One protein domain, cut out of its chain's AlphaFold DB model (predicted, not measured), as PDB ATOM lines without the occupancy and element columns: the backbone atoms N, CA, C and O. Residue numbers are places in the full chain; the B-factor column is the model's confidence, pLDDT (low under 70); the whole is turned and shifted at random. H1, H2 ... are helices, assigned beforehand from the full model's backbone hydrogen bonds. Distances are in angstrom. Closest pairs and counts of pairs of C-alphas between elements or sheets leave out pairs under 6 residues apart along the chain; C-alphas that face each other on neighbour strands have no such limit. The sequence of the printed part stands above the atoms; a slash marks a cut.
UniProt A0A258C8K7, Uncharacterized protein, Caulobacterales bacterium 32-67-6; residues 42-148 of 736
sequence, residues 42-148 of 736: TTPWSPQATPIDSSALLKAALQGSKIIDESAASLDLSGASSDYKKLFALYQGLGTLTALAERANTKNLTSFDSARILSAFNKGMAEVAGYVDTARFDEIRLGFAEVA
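What this domain is: This is residues 42 to 148 of the 736 residues of an uncharacterized protein of Caulobacterales bacterium 32-67-6 (UniProt A0A258C8K7). Two long helices, H2 and H3, lie side by side as a hairpin, and the short helix H1 lies across the pair, over the half nearer to their turn. From H1 the long link of residues 63 to 81 runs back along the hairpin to where H2 begins; the turn between the long helices sticks out with residues 107 to 112, and both ends of the printed part are long stretches without a named element. The printed part has 107 residues with three named helices, H1, H2, H3 along the chain, and no named strand; its class is all helix. It is only just compact, close to loose, with a radius of gyration of the C-alphas of 15.2 A and spans of 48 by 35 by 22 A.

How they stand to each other: The longest helix by residues is H3, residues 111 to 134. It touches H2, residues 82 to 104, and the two form a helical hairpin; their closest C-alphas, those of Leu 97 and Phe 121, are 6.1 A apart. They run opposite ways at a shallow tilt of 21 degrees. H1, residues 54 to 62, touches H2 at residues 95 to 100 alone, with the closest C-alphas, those of Leu 58 and Thr 96, 6.2 A apart. Their lines are about perpendicular, at 82 degrees. H1 touches H3 at residues 116 to 124 alone; the closest C-alphas, those of Leu 62 and Ala 120, are 5.9 A apart. These lines are also about perpendicular, at 86 degrees. The helix packing is mostly crossed, only just: of the three touching pairs, 1 is at a shallow tilt. In H1, H2 and H3 every backbone O i to N i+4 pair is within hydrogen-bond range.

Where its parts are: H3 measures 34.6 A from first to last C-alpha, from C-alpha 111 at (219.059, 178.044, 288.964) to C-alpha 134 at (233.227, 203.819, 307.281). H2 measures 33.8 A, and its C-alpha 82 is at (246.543, 199.219, 312.021). H1 measures 12.2 A and begins at C-alpha 54, (239.977, 180.410, 298.202).

The domain as a whole: The two C-alphas farthest apart, those of Gly 79 and Asn 108, are 48.7 A apart. The printed part has no cut. The link from H1 to H2 is long, with 19 residues; the link from H2 to H3 is short, with 6. Residues 42 to 53 and 135 to 148 hold no named element. The mean pLDDT of the printed part is 73.0; 32 residues are under 70, namely residues 44 to 58, 72 to 74, 78 to 79, 107 and 138 to 148.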
ATOM      1  N   THR A  42     254.602 191.228 305.713       75.38
ATOM      2  CA  THR A  42     254.512 190.446 304.466       75.38
ATOM      3  C   THR A  42     253.129 190.617 303.847       75.38
ATOM      4  O   THR A  42     252.111 190.396 304.502       75.38
ATOM      5  N   THR A  43     253.078 191.006 302.577       72.75
ATOM      6  CA  THR A  43     251.812 191.209 301.869       72.75
ATOM      7  C   THR A  43     251.124 189.875 301.545       72.75
ATOM      8  O   THR A  43     251.814 188.939 301.137       72.75
ATOM      9  N   PRO A  44     249.781 189.785 301.603       66.62
ATOM     10  CA  PRO A  44     249.025 188.564 301.294       66.62
ATOM     11  C   PRO A  44     249.236 187.996 299.882       66.62
ATOM     12  O   PRO A  44     248.977 186.822 299.647       66.62
ATOM     13  N   TRP A  45     249.689 188.821 298.938       65.75
ATOM     14  CA  TRP A  45     249.999 188.450 297.551       65.75
ATOM     15  C   TRP A  45     251.501 188.215 297.302       65.75
ATOM     16  O   TRP A  45     251.928 188.102 296.154       65.75
ATOM     17  N   SER A  46     252.326 188.177 298.358       67.00
ATOM     18  CA  SER A  46     253.749 187.844 298.235       67.00
ATOM     19  C   SER A  46     253.929 186.351 297.921       67.00
ATOM     20  O   SER A  46     253.246 185.530 298.533       67.00
ATOM     21  N   PRO A  47     254.903 185.957 297.078       56.03
ATOM     22  CA  PRO A  47     255.276 184.550 296.887       56.03
ATOM     23  C   PRO A  47     255.717 183.841 298.179       56.03
ATOM     24  O   PRO A  47     255.751 182.617 298.229       56.03
ATOM     25  N   GLN A  48     256.088 184.610 299.210       57.28
ATOM     26  CA  GLN A  48     256.488 184.119 300.532       57.28
ATOM     27  C   GLN A  48     255.316 184.036 301.528       57.28
ATOM     28  O   GLN A  48     255.511 183.590 302.657       57.28
ATOM     29  N   ALA A  49     254.114 184.481 301.147       61.41
ATOM     30  CA  ALA A  49     252.925 184.392 301.985       61.41
ATOM     31  C   ALA A  49     252.280 183.002 301.879       61.41
ATOM     32  O   ALA A  49     252.263 182.388 300.812       61.41
ATOM     33  N   THR A  50     251.701 182.518 302.979       58.72
ATOM     34  CA  THR A  50     250.832 181.334 302.950       58.72
ATOM     35  C   THR A  50     249.633 181.627 302.035       58.72
ATOM     36  O   THR A  50     248.916 182.596 302.302       58.72
ATOM     37  N   PRO A  51     249.389 180.835 300.972       55.25
ATOM     38  CA  PRO A  51     248.280 181.073 300.057       55.25
ATOM     39  C   PRO A  51     246.937 181.069 300.789       55.25
ATOM     40  O   PRO A  51     246.675 180.205 301.627       55.25
ATOM     41  N   ILE A  52     246.077 182.028 300.454       59.62
ATOM     42  CA  ILE A  52     244.717 182.100 300.986       59.62
ATOM     43  C   ILE A  52     243.912 180.917 300.424       59.62
ATOM     44  O   ILE A  52     243.845 180.739 299.206       59.62
ATOM     45  N   ASP A  53     243.274 180.124 301.291       65.75
ATOM     46  CA  ASP A  53     242.379 179.037 300.870       65.75
ATOM     47  C   ASP A  53     241.080 179.614 300.278       65.75
ATOM     48  O   ASP A  53     240.079 179.843 300.968       65.75
ATOM     49  N   SER A  54     241.107 179.868 298.966       61.31
ATOM     50  CA  SER A  54     239.977 180.410 298.202       61.31
ATOM     51  C   SER A  54     238.725 179.535 298.302       61.31
ATOM     52  O   SER A  54     237.603 180.044 298.242       61.31
ATOM     53  N   SER A  55     238.891 178.226 298.518       65.25
ATOM     54  CA  SER A  55     237.788 177.273 298.620       65.25
ATOM     55  C   SER A  55     237.055 177.380 299.961       65.25
ATOM     56  O   SER A  55     235.819 177.315 300.003       65.25
ATOM     57  N   ALA A  56     237.793 177.630 301.048       67.44
ATOM     58  CA  ALA A  56     237.237 177.873 302.374       67.44
ATOM     59  C   ALA A  56     236.498 179.220 302.447       67.44
ATOM     60  O   ALA A  56     235.376 179.273 302.960       67.44
ATOM     61  N   LEU A  57     237.066 180.283 301.864       67.56
ATOM     62  CA  LEU A  57     236.434 181.608 301.809       67.56
ATOM     63  C   LEU A  57     235.152 181.613 300.974       67.56
ATOM     64  O   LEU A  57     234.131 182.158 301.393       67.56
ATOM     65  N   LEU A  58     235.160 180.923 299.833       69.56
ATOM     66  CA  LEU A  58     233.978 180.757 298.994       69.56
ATOM     67  C   LEU A  58     232.853 180.018 299.733       69.56
ATOM     68  O   LEU A  58     231.680 180.384 299.632       69.56
ATOM     69  N   LYS A  59     233.201 178.983 300.507       75.56
ATOM     70  CA  LYS A  59     232.242 178.235 301.326       75.56
ATOM     71  C   LYS A  59     231.669 179.100 302.453       75.56
ATOM     72  O   LYS A  59     230.461 179.050 302.673       75.56
ATOM     73  N   ALA A  60     232.498 179.907 303.112       73.38
ATOM     74  CA  ALA A  60     232.080 180.830 304.167       73.38
ATOM     75  C   ALA A  60     231.162 181.948 303.637       73.38
ATOM     76  O   ALA A  60     230.104 182.202 304.214       73.38
ATOM     77  N   ALA A  61     231.491 182.548 302.488       77.19
ATOM     78  CA  ALA A  61     230.664 183.575 301.852       77.19
ATOM     79  C   ALA A  61     229.288 183.029 301.426       77.19
ATOM     80  O   ALA A  61     228.254 183.645 301.685       77.19
ATOM     81  N   LEU A  62     229.241 181.815 300.862       79.50
ATOM     82  CA  LEU A  62     227.984 181.133 300.519       79.50
ATOM     83  C   LEU A  62     227.183 180.665 301.749       79.50
ATOM     84  O   LEU A  62     226.011 180.301 301.603       79.50
ATOM     85  N   GLN A  63     227.794 180.628 302.936       79.81
ATOM     86  CA  GLN A  63     227.146 180.380 304.232       79.81
ATOM     87  C   GLN A  63     226.736 181.681 304.946       79.81
ATOM     88  O   GLN A  63     226.123 181.624 306.009       79.81
ATOM     89  N   GLY A  64     226.995 182.843 304.336       72.75
ATOM     90  CA  GLY A  64     226.532 184.144 304.810       72.75
ATOM     91  C   GLY A  64     227.479 184.865 305.770       72.75
ATOM     92  O   GLY A  64     227.073 185.908 306.297       72.75
ATOM     93  N   SER A  65     228.695 184.351 305.973       79.44
ATOM     94  CA  SER A  65     229.748 185.009 306.754       79.44
ATOM     95  C   SER A  65     230.161 186.346 306.136       79.44
ATOM     96  O   SER A  65     230.025 186.543 304.927       79.44
ATOM     97  N   LYS A  66     230.670 187.251 306.980       79.94
ATOM     98  CA  LYS A  66     231.294 188.507 306.543       79.94
ATOM     99  C   LYS A  66     232.504 188.211 305.662       79.94
ATOM    100  O   LYS A  66     233.249 187.275 305.954       79.94
ATOM    101  N   ILE A  67     232.675 188.982 304.593       82.75
ATOM    102  CA  ILE A  67     233.823 188.848 303.686       82.75
ATOM    103  C   ILE A  67     234.972 189.793 304.051       82.75
ATOM    104  O   ILE A  67     236.090 189.569 303.596       82.75
ATOM    105  N   ILE A  68     234.720 190.815 304.878       82.12
ATOM    106  CA  ILE A  68     235.754 191.674 305.461       82.12
ATOM    107  C   ILE A  68     235.852 191.390 306.962       82.12
ATOM    108  O   ILE A  68     234.908 191.618 307.721       82.12
ATOM    109  N   ASP A  69     237.025 190.926 307.392       78.94
ATOM    110  CA  ASP A  69     237.344 190.678 308.797       78.94
ATOM    111  C   ASP A  69     238.769 191.153 309.124       78.94
ATOM    112  O   ASP A  69     239.760 190.512 308.781       78.94
ATOM    113  N   GLU A  70     238.875 192.292 309.812       80.19
ATOM    114  CA  GLU A  70     240.160 192.856 310.251       80.19
ATOM    115  C   GLU A  70     240.894 191.969 311.264       80.19
ATOM    116  O   GLU A  70     242.120 192.041 311.380       80.19
ATOM    117  N   SER A  71     240.162 191.131 312.005       72.25
ATOM    118  CA  SER A  71     240.738 190.252 313.025       72.25
ATOM    119  C   SER A  71     241.411 189.014 312.426       72.25
ATOM    120  O   SER A  71     242.290 188.428 313.059       72.25
ATOM    121  N   ALA A  72     241.068 188.666 311.180       66.50
ATOM    122  CA  ALA A  72     241.674 187.568 310.436       66.50
ATOM    123  C   ALA A  72     243.053 187.922 309.835       66.50
ATOM    124  O   ALA A  72     243.808 187.027 309.447       66.50
ATOM    125  N   ALA A  73     243.417 189.209 309.771       64.75
ATOM    126  CA  ALA A  73     244.695 189.665 309.226       64.75
ATOM    127  C   ALA A  73     245.832 189.570 310.267       64.75
ATOM    128  O   ALA A  73     245.972 190.420 311.154       64.75
ATOM    129  N   SER A  74     246.687 188.547 310.143       61.84
ATOM    130  CA  SER A  74     247.916 188.417 310.942       61.84
ATOM    131  C   SER A  74     249.046 189.255 310.339       61.84
ATOM    132  O   SER A  74     249.392 189.082 309.170       61.84
ATOM    133  N   LEU A  75     249.627 190.161 311.133       72.69
ATOM    134  CA  LEU A  75     250.827 190.910 310.755       72.69
ATOM    135  C   LEU A  75     252.045 190.245 311.392       72.69
ATOM    136  O   LEU A  75     252.118 190.094 312.608       72.69
ATOM    137  N   ASP A  76     253.025 189.898 310.571       73.00
ATOM    138  CA  ASP A  76     254.282 189.274 310.991       73.00
ATOM    139  C   ASP A  76     255.385 190.302 311.323       73.00
ATOM    140  O   ASP A  76     256.573 189.978 311.342       73.00
ATOM    141  N   LEU A  77     254.980 191.549 311.589       75.94
ATOM    142  CA  LEU A  77     255.818 192.653 312.048       75.94
ATOM    143  C   LEU A  77     255.182 193.291 313.292       75.94
ATOM    144  O   LEU A  77     254.059 193.800 313.237       75.94
ATOM    145  N   SER A  78     255.899 193.276 314.417       68.00
ATOM    146  CA  SER A  78     255.451 193.908 315.660       68.00
ATOM    147  C   SER A  78     255.481 195.437 315.543       68.00
ATOM    148  O   SER A  78     256.445 196.015 315.051       68.00
ATOM    149  N   GLY A  79     254.412 196.106 315.989       68.81
ATOM    150  CA  GLY A  79     254.296 197.573 315.937       68.81
ATOM    151  C   GLY A  79     253.873 198.157 314.582       68.81
ATOM    152  O   GLY A  79     253.858 199.374 314.434       68.81
ATOM    153  N   ALA A  80     253.515 197.323 313.600       71.81
ATOM    154  CA  ALA A  80     253.001 197.788 312.313       71.81
ATOM    155  C   ALA A  80     251.651 198.525 312.444       71.81
ATOM    156  O   ALA A  80     250.828 198.179 313.297       71.81
ATOM    157  N   SER A  81     251.418 199.513 311.567       76.00
ATOM    158  CA  SER A  81     250.181 200.311 311.541       76.00
ATOM    159  C   SER A  81     248.931 199.435 311.431       76.00
ATOM    160  O   SER A  81     248.908 198.430 310.710       76.00
ATOM    161  N   SER A  82     247.861 199.854 312.114       74.81
ATOM    162  CA  SER A  82     246.543 199.219 312.021       74.81
ATOM    163  C   SER A  82     245.983 199.235 310.591       74.81
ATOM    164  O   SER A  82     245.225 198.338 310.220       74.81
ATOM    165  N   ASP A  83     246.432 200.177 309.758       76.12
ATOM    166  CA  ASP A  83     246.022 200.310 308.361       76.12
ATOM    167  C   ASP A  83     246.407 199.094 307.512       76.12
ATOM    168  O   ASP A  83     245.660 198.720 306.608       76.12
ATOM    169  N   TYR A  84     247.498 198.390 307.847       76.81
ATOM    170  CA  TYR A  84     247.854 197.141 307.166       76.81
ATOM    171  C   TYR A  84     246.801 196.047 307.374       76.81
ATOM    172  O   TYR A  84     246.499 195.311 306.437       76.81
ATOM    173  N   LYS A  85     246.195 195.955 308.567       78.75
ATOM    174  CA  LYS A  85     245.129 194.973 308.831       78.75
ATOM    175  C   LYS A  85     243.876 195.283 308.021       78.75
ATOM    176  O   LYS A  85     243.321 194.383 307.400       78.75
ATOM    177  N   LYS A  86     243.492 196.561 307.969       82.06
ATOM    178  CA  LYS A  86     242.342 197.052 307.195       82.06
ATOM    179  C   LYS A  86     242.519 196.794 305.695       82.06
ATOM    180  O   LYS A  86     241.626 196.259 305.043       82.06
ATOM    181  N   LEU A  87     243.699 197.101 305.149       78.88
ATOM    182  CA  LEU A  87     244.020 196.870 303.734       78.88
ATOM    183  C   LEU A  87     244.066 195.379 303.379       78.88
ATOM    184  O   LEU A  87     243.577 194.982 302.321       78.88
ATOM    185  N   PHE A  88     244.627 194.537 304.250       82.44
ATOM    186  CA  PHE A  88     244.686 193.093 304.012       82.44
ATOM    187  C   PHE A  88     243.304 192.438 304.113       82.44
ATOM    188  O   PHE A  88     242.988 191.582 303.287       82.44
ATOM    189  N   ALA A  89     242.456 192.880 305.046       81.69
ATOM    190  CA  ALA A  89     241.066 192.437 305.143       81.69
ATOM    191  C   ALA A  89     240.242 192.846 303.908       81.69
ATOM    192  O   ALA A  89     239.499 192.031 303.360       81.69
ATOM    193  N   LEU A  90     240.429 194.073 303.408       81.31
ATOM    194  CA  LEU A  90     239.798 194.536 302.170       81.31
ATOM    195  C   LEU A  90     240.247 193.708 300.954       81.31
ATOM    196  O   LEU A  90     239.416 193.284 300.152       81.31
ATOM    197  N   TYR A  91     241.549 193.425 300.838       78.19
ATOM    198  CA  TYR A  91     242.092 192.572 299.777       78.19
ATOM    199  C   TYR A  91     241.499 191.151 299.813       78.19
ATOM    200  O   TYR A  91     241.111 190.615 298.776       78.19
ATOM    201  N   GLN A  92     241.365 190.554 301.002       77.62
ATOM    202  CA  GLN A  92     240.722 189.246 301.177       77.62
ATOM    203  C   GLN A  92     239.235 189.262 300.782       77.62
ATOM    204  O   GLN A  92     238.768 188.343 300.099       77.62
ATOM    205  N   GLY A  93     238.500 190.322 301.138       81.75
ATOM    206  CA  GLY A  93     237.105 190.505 300.729       81.75
ATOM    207  C   GLY A  93     236.945 190.602 299.209       81.75
ATOM    208  O   GLY A  93     236.110 189.909 298.622       81.75
ATOM    209  N   LEU A  94     237.808 191.376 298.546       78.69
ATOM    210  CA  LEU A  94     237.837 191.494 297.081       78.69
ATOM    211  C   LEU A  94     238.221 190.174 296.393       78.69
ATOM    212  O   LEU A  94     237.619 189.799 295.383       78.69
ATOM    213  N   GLY A  95     239.168 189.422 296.960       74.81
ATOM    214  CA  GLY A  95     239.506 188.076 296.491       74.81
ATOM    215  C   GLY A  95     238.314 187.116 296.576       74.81
ATOM    216  O   GLY A  95     238.056 186.353 295.646       74.81
ATOM    217  N   THR A  96     237.521 187.213 297.646       80.44
ATOM    218  CA  THR A  96     236.303 186.406 297.830       80.44
ATOM    219  C   THR A  96     235.218 186.759 296.806       80.44
ATOM    220  O   THR A  96     234.580 185.862 296.250       80.44
ATOM    221  N   LEU A  97     235.034 188.048 296.493       79.94
ATOM    222  CA  LEU A  97     234.125 188.497 295.428       79.94
ATOM    223  C   LEU A  97     234.562 188.013 294.044       79.94
ATOM    224  O   LEU A  97     233.724 187.582 293.251       79.94
ATOM    225  N   THR A  98     235.868 188.029 293.778       75.94
ATOM    226  CA  THR A  98     236.439 187.521 292.524       75.94
ATOM    227  C   THR A  98     236.163 186.023 292.377       75.94
ATOM    228  O   THR A  98     235.628 185.596 291.357       75.94
ATOM    229  N   ALA A  99     236.383 185.235 293.433       75.38
ATOM    230  CA  ALA A  99     236.068 183.804 293.441       75.38
ATOM    231  C   ALA A  99     234.561 183.508 293.266       75.38
ATOM    232  O   ALA A  99     234.188 182.531 292.610       75.38
ATOM    233  N   LEU A 100     233.672 184.342 293.821       79.88
ATOM    234  CA  LEU A 100     232.224 184.238 293.591       79.88
ATOM    235  C   LEU A 100     231.858 184.520 292.124       79.88
ATOM    236  O   LEU A 100     231.054 183.786 291.548       79.88
ATOM    237  N   ALA A 101     232.468 185.540 291.516       77.88
ATOM    238  CA  ALA A 101     232.263 185.888 290.110       77.88
ATOM    239  C   ALA A 101     232.790 184.798 289.160       77.88
ATOM    240  O   ALA A 101     232.104 184.412 288.214       77.88
ATOM    241  N   GLU A 102     233.965 184.233 289.443       77.00
ATOM    242  CA  GLU A 102     234.517 183.102 288.691       77.00
ATOM    243  C   GLU A 102     233.622 181.865 288.797       77.00
ATOM    244  O   GLU A 102     233.338 181.212 287.791       77.00
ATOM    245  N   ARG A 103     233.093 181.572 289.994       78.25
ATOM    246  CA  ARG A 103     232.137 180.474 290.177       78.25
ATOM    247  C   ARG A 103     230.847 180.702 289.398       78.25
ATOM    248  O   ARG A 103     230.346 179.741 288.819       78.25
ATOM    249  N   ALA A 104     230.339 181.934 289.337       78.75
ATOM    250  CA  ALA A 104     229.175 182.284 288.520       78.75
ATOM    251  C   ALA A 104     229.404 182.046 287.013       78.75
ATOM    252  O   ALA A 104     228.442 181.845 286.277       78.75
ATOM    253  N   ASN A 105     230.661 182.018 286.560       76.12
ATOM    254  CA  ASN A 105     231.035 181.810 285.160       76.12
ATOM    255  C   ASN A 105     231.232 180.322 284.780       76.12
ATOM    256  O   ASN A 105     231.622 180.002 283.654       76.12
ATOM    257  N   THR A 106     230.984 179.388 285.705       80.12
ATOM    258  CA  THR A 106     231.101 177.944 285.436       80.12
ATOM    259  C   THR A 106     229.917 177.413 284.619       80.12
ATOM    260  O   THR A 106     228.763 177.795 284.818       80.12
ATOM    261  N   LYS A 107     230.188 176.510 283.666       65.69
ATOM    262  CA  LYS A 107     229.143 175.886 282.836       65.69
ATOM    263  C   LYS A 107     228.338 174.872 283.668       65.69
ATOM    264  O   LYS A 107     228.927 174.121 284.437       65.69
ATOM    265  N   ASN A 108     227.019 174.805 283.443       74.88
ATOM    266  CA  ASN A 108     226.054 173.892 284.092       74.88
ATOM    267  C   ASN A 108     225.672 174.208 285.557       74.88
ATOM    268  O   ASN A 108     225.426 173.292 286.341       74.88
ATOM    269  N   LEU A 109     225.574 175.486 285.935       81.19
ATOM    270  CA  LEU A 109     225.001 175.879 287.228       81.19
ATOM    271  C   LEU A 109     223.485 175.656 287.275       81.19
ATOM    272  O   LEU A 109     222.765 175.974 286.327       81.19
ATOM    273  N   THR A 110     222.987 175.160 288.409       85.81
ATOM    274  CA  THR A 110     221.542 175.116 288.662       85.81
ATOM    275  C   THR A 110     221.006 176.530 288.915       85.81
ATOM    276  O   THR A 110     221.734 177.416 289.371       85.81
ATOM    277  N   SER A 111     219.714 176.759 288.664       77.44
ATOM    278  CA  SER A 111     219.059 178.044 288.964       77.44
ATOM    279  C   SER A 111     219.155 178.412 290.450       77.44
ATOM    280  O   SER A 111     219.328 179.582 290.792       77.44
ATOM    281  N   PHE A 112     219.113 177.406 291.328       78.50
ATOM    282  CA  PHE A 112     219.294 177.562 292.768       78.50
ATOM    283  C   PHE A 112     220.713 178.032 293.128       78.50
ATOM    284  O   PHE A 112     220.873 178.997 293.877       78.50
ATOM    285  N   ASP A 113     221.746 177.404 292.557       78.88
ATOM    286  CA  ASP A 113     223.139 177.786 292.814       78.88
ATOM    287  C   ASP A 113     223.451 179.182 292.269       78.88
ATOM    288  O   ASP A 113     224.102 179.976 292.949       78.88
ATOM    289  N   SER A 114     222.927 179.520 291.087       80.44
ATOM    290  CA  SER A 114     223.082 180.850 290.494       80.44
ATOM    291  C   SER A 114     222.466 181.945 291.369       80.44
ATOM    292  O   SER A 114     223.095 182.980 291.586       80.44
ATOM    293  N   ALA A 115     221.262 181.722 291.906       80.81
ATOM    294  CA  ALA A 115     220.606 182.679 292.799       80.81
ATOM    295  C   ALA A 115     221.381 182.854 294.115       80.81
ATOM    296  O   ALA A 115     221.526 183.972 294.617       80.81
ATOM    297  N   ARG A 116     221.932 181.761 294.657       81.88
ATOM    298  CA  ARG A 116     222.733 181.785 295.886       81.88
ATOM    299  C   ARG A 116     224.062 182.522 295.702       81.88
ATOM    300  O   ARG A 116     224.429 183.310 296.570       81.88
ATOM    301  N   ILE A 117     224.757 182.303 294.583       83.62
ATOM    302  CA  ILE A 117     226.011 183.000 294.254       83.62
ATOM    303  C   ILE A 117     225.755 184.496 294.046       83.62
ATOM    304  O   ILE A 117     226.471 185.313 294.617       83.62
ATOM    305  N   LEU A 118     224.703 184.861 293.303       81.31
ATOM    306  CA  LEU A 118     224.343 186.262 293.064       81.31
ATOM    307  C   LEU A 118     223.984 186.994 294.367       81.31
ATOM    308  O   LEU A 118     224.415 188.124 294.583       81.31
ATOM    309  N   SER A 119     223.237 186.338 295.258       82.31
ATOM    310  CA  SER A 119     222.897 186.887 296.576       82.31
ATOM    311  C   SER A 119     224.142 187.114 297.443       82.31
ATOM    312  O   SER A 119     224.315 188.197 298.005       82.31
ATOM    313  N   ALA A 120     225.055 186.137 297.493       82.69
ATOM    314  CA  ALA A 120     226.318 186.265 298.221       82.69
ATOM    315  C   ALA A 120     227.218 187.370 297.636       82.69
ATOM    316  O   ALA A 120     227.810 188.138 298.392       82.69
ATOM    317  N   PHE A 121     227.275 187.494 296.307       84.75
ATOM    318  CA  PHE A 121     228.040 188.536 295.622       84.75
ATOM    319  C   PHE A 121     227.491 189.939 295.914       84.75
ATOM    320  O   PHE A 121     228.249 190.823 296.300       84.75
ATOM    321  N   ASN A 122     226.173 190.139 295.812       81.06
ATOM    322  CA  ASN A 122     225.541 191.430 296.105       81.06
ATOM    323  C   ASN A 122     225.714 191.832 297.575       81.06
ATOM    324  O   ASN A 122     226.006 192.991 297.869       81.06
ATOM    325  N   LYS A 123     225.579 190.870 298.498       83.62
ATOM    326  CA  LYS A 123     225.829 191.096 299.926       83.62
ATOM    327  C   LYS A 123     227.286 191.488 300.176       83.62
ATOM    328  O   LYS A 123     227.535 192.441 300.905       83.62
ATOM    329  N   GLY A 124     228.230 190.794 299.541       83.88
ATOM    330  CA  GLY A 124     229.648 191.115 299.644       83.88
ATOM    331  C   GLY A 124     229.986 192.493 299.067       83.88
ATOM    332  O   GLY A 124     230.681 193.267 299.712       83.88
ATOM    333  N   MET A 125     229.435 192.861 297.907       81.00
ATOM    334  CA  MET A 125     229.607 194.202 297.330       81.00
ATOM    335  C   MET A 125     229.096 195.305 298.266       81.00
ATOM    336  O   MET A 125     229.775 196.314 298.444       81.00
ATOM    337  N   ALA A 126     227.935 195.106 298.897       81.00
ATOM    338  CA  ALA A 126     227.395 196.046 299.878       81.00
ATOM    339  C   ALA A 126     228.275 196.145 301.138       81.00
ATOM    340  O   ALA A 126     228.455 197.232 301.681       81.00
ATOM    341  N   GLU A 127     228.852 195.027 301.582       85.50
ATOM    342  CA  GLU A 127     229.780 194.990 302.713       85.50
ATOM    343  C   GLU A 127     231.086 195.734 302.406       85.50
ATOM    344  O   GLU A 127     231.527 196.540 303.222       85.50
ATOM    345  N   VAL A 128     231.663 195.545 301.213       82.31
ATOM    346  CA  VAL A 128     232.856 196.286 300.769       82.31
ATOM    347  C   VAL A 128     232.554 197.779 300.651       82.31
ATOM    348  O   VAL A 128     233.338 198.589 301.140       82.31
ATOM    349  N   ALA A 129     231.411 198.151 300.067       75.75
ATOM    350  CA  ALA A 129     230.976 199.544 299.965       75.75
ATOM    351  C   ALA A 129     230.829 200.207 301.339       75.75
ATOM    352  O   ALA A 129     231.425 201.255 301.582       75.75
ATOM    353  N   GLY A 130     230.104 199.565 302.259       78.62
ATOM    354  CA  GLY A 130     229.928 200.081 303.614       78.62
ATOM    355  C   GLY A 130     231.235 200.132 304.407       78.62
ATOM    356  O   GLY A 130     231.446 201.056 305.191       78.62
ATOM    357  N   TYR A 131     232.142 199.177 304.189       82.50
ATOM    358  CA  TYR A 131     233.445 199.171 304.848       82.50
ATOM    359  C   TYR A 131     234.347 200.303 304.352       82.50
ATOM    360  O   TYR A 131     234.934 200.998 305.169       82.50
ATOM    361  N   VAL A 132     234.429 200.543 303.040       78.69
ATOM    362  CA  VAL A 132     235.245 201.636 302.480       78.69
ATOM    363  C   VAL A 132     234.735 203.012 302.925       78.69
ATOM    364  O   VAL A 132     235.543 203.891 303.202       78.69
ATOM    365  N   ASP A 133     233.418 203.190 303.053       73.81
ATOM    366  CA  ASP A 133     232.814 204.455 303.500       73.81
ATOM    367  C   ASP A 133     233.077 204.751 304.996       73.81
ATOM    368  O   ASP A 133     233.314 205.892 305.420       73.81
ATOM    369  N   THR A 134     233.089 203.700 305.820       75.62
ATOM    370  CA  THR A 134     233.227 203.819 307.281       75.62
ATOM    371  C   THR A 134     234.662 203.683 307.783       75.62
ATOM    372  O   THR A 134     235.000 204.275 308.811       75.62
ATOM    373  N   ALA A 135     235.528 202.956 307.073       77.25
ATOM    374  CA  ALA A 135     236.918 202.773 307.462       77.25
ATOM    375  C   ALA A 135     237.661 204.117 307.482       77.25
ATOM    376  O   ALA A 135     237.575 204.944 306.572       77.25
ATOM    377  N   ARG A 136     238.406 204.352 308.561       76.00
ATOM    378  CA  ARG A 136     239.304 205.500 308.710       76.00
ATOM    379  C   ARG A 136     240.725 204.970 308.713       76.00
ATOM    380  O   ARG A 136     241.042 204.120 309.541       76.00
ATOM    381  N   PHE A 137     241.535 205.430 307.773       74.88
ATOM    382  CA  PHE A 137     242.959 205.119 307.700       74.88
ATOM    383  C   PHE A 137     243.739 206.355 308.149       74.88
ATOM    384  O   PHE A 137     243.294 207.481 307.912       74.88
ATOM    385  N   ASP A 138     244.863 206.141 308.820       67.19
ATOM    386  CA  ASP A 138     245.671 207.220 309.388       67.19
ATOM    387  C   ASP A 138     246.503 207.912 308.293       67.19
ATOM    388  O   ASP A 138     246.673 209.130 308.318       67.19
ATOM    389  N   GLU A 139     246.972 207.154 307.291       57.03
ATOM    390  CA  GLU A 139     247.876 207.663 306.242       57.03
ATOM    391  C   GLU A 139     247.280 207.680 304.821       57.03
ATOM    392  O   GLU A 139     247.904 208.193 303.892       57.03
ATOM    393  N   ILE A 140     246.083 207.118 304.612       59.00
ATOM    394  CA  ILE A 140     245.467 206.952 303.282       59.00
ATOM    395  C   ILE A 140     243.995 207.392 303.330       59.00
ATOM    396  O   ILE A 140     243.349 207.353 304.370       59.00
ATOM    397  N   ARG A 141     243.421 207.823 302.205       55.84
ATOM    398  CA  ARG A 141     241.964 207.952 302.046       55.84
ATOM    399  C   ARG A 141     241.506 207.001 300.951       55.84
ATOM    400  O   ARG A 141     242.101 206.964 299.880       55.84
ATOM    401  N   LEU A 142     240.468 206.227 301.238       56.47
ATOM    402  CA  LEU A 142     239.871 205.256 300.325       56.47
ATOM    403  C   LEU A 142     238.407 205.638 300.106       56.47
ATOM    404  O   LEU A 142     237.717 205.996 301.054       56.47
ATOM    405  N   GLY A 143     237.950 205.582 298.858       58.72
ATOM    406  CA  GLY A 143     236.575 205.891 298.471       58.72
ATOM    407  C   GLY A 143     236.158 205.082 297.243       58.72
ATOM    408  O   GLY A 143     237.003 204.647 296.462       58.72
ATOM    409  N   PHE A 144     234.853 204.873 297.071       47.22
ATOM    410  CA  PHE A 144     234.260 204.210 295.902       47.22
ATOM    411  C   PHE A 144     234.080 205.194 294.730       47.22
ATOM    412  O   PHE A 144     232.977 205.393 294.238       47.22
ATOM    413  N   ALA A 145     235.152 205.865 294.312       49.31
ATOM    414  CA  ALA A 145     235.199 206.707 293.115       49.31
ATOM    415  C   ALA A 145     236.638 207.174 292.861       49.31
ATOM    416  O   ALA A 145     237.498 207.076 293.737       49.31
ATOM    417  N   GLU A 146     236.885 207.706 291.664       42.41
ATOM    418  CA  GLU A 146     238.092 208.470 291.358       42.41
ATOM    419  C   GLU A 146     238.236 209.606 292.385       42.41
ATOM    420  O   GLU A 146     237.356 210.459 292.516       42.41
ATOM    421  N   VAL A 147     239.319 209.584 293.167       37.12
ATOM    422  CA  VAL A 147     239.654 210.678 294.084       37.12
ATOM    423  C   VAL A 147     240.187 211.817 293.223       37.12
ATOM    424  O   VAL A 147     241.375 211.883 292.923       37.12
ATOM    425  N   ALA A 148     239.282 212.676 292.767       39.09
ATOM    426  CA  ALA A 148     239.620 213.935 292.133       39.09
ATOM    427  C   ALA A 148     239.543 215.051 293.182       39.09
ATOM    428  O   ALA A 148     238.523 215.212 293.849       39.09
TER     429      ALA A 148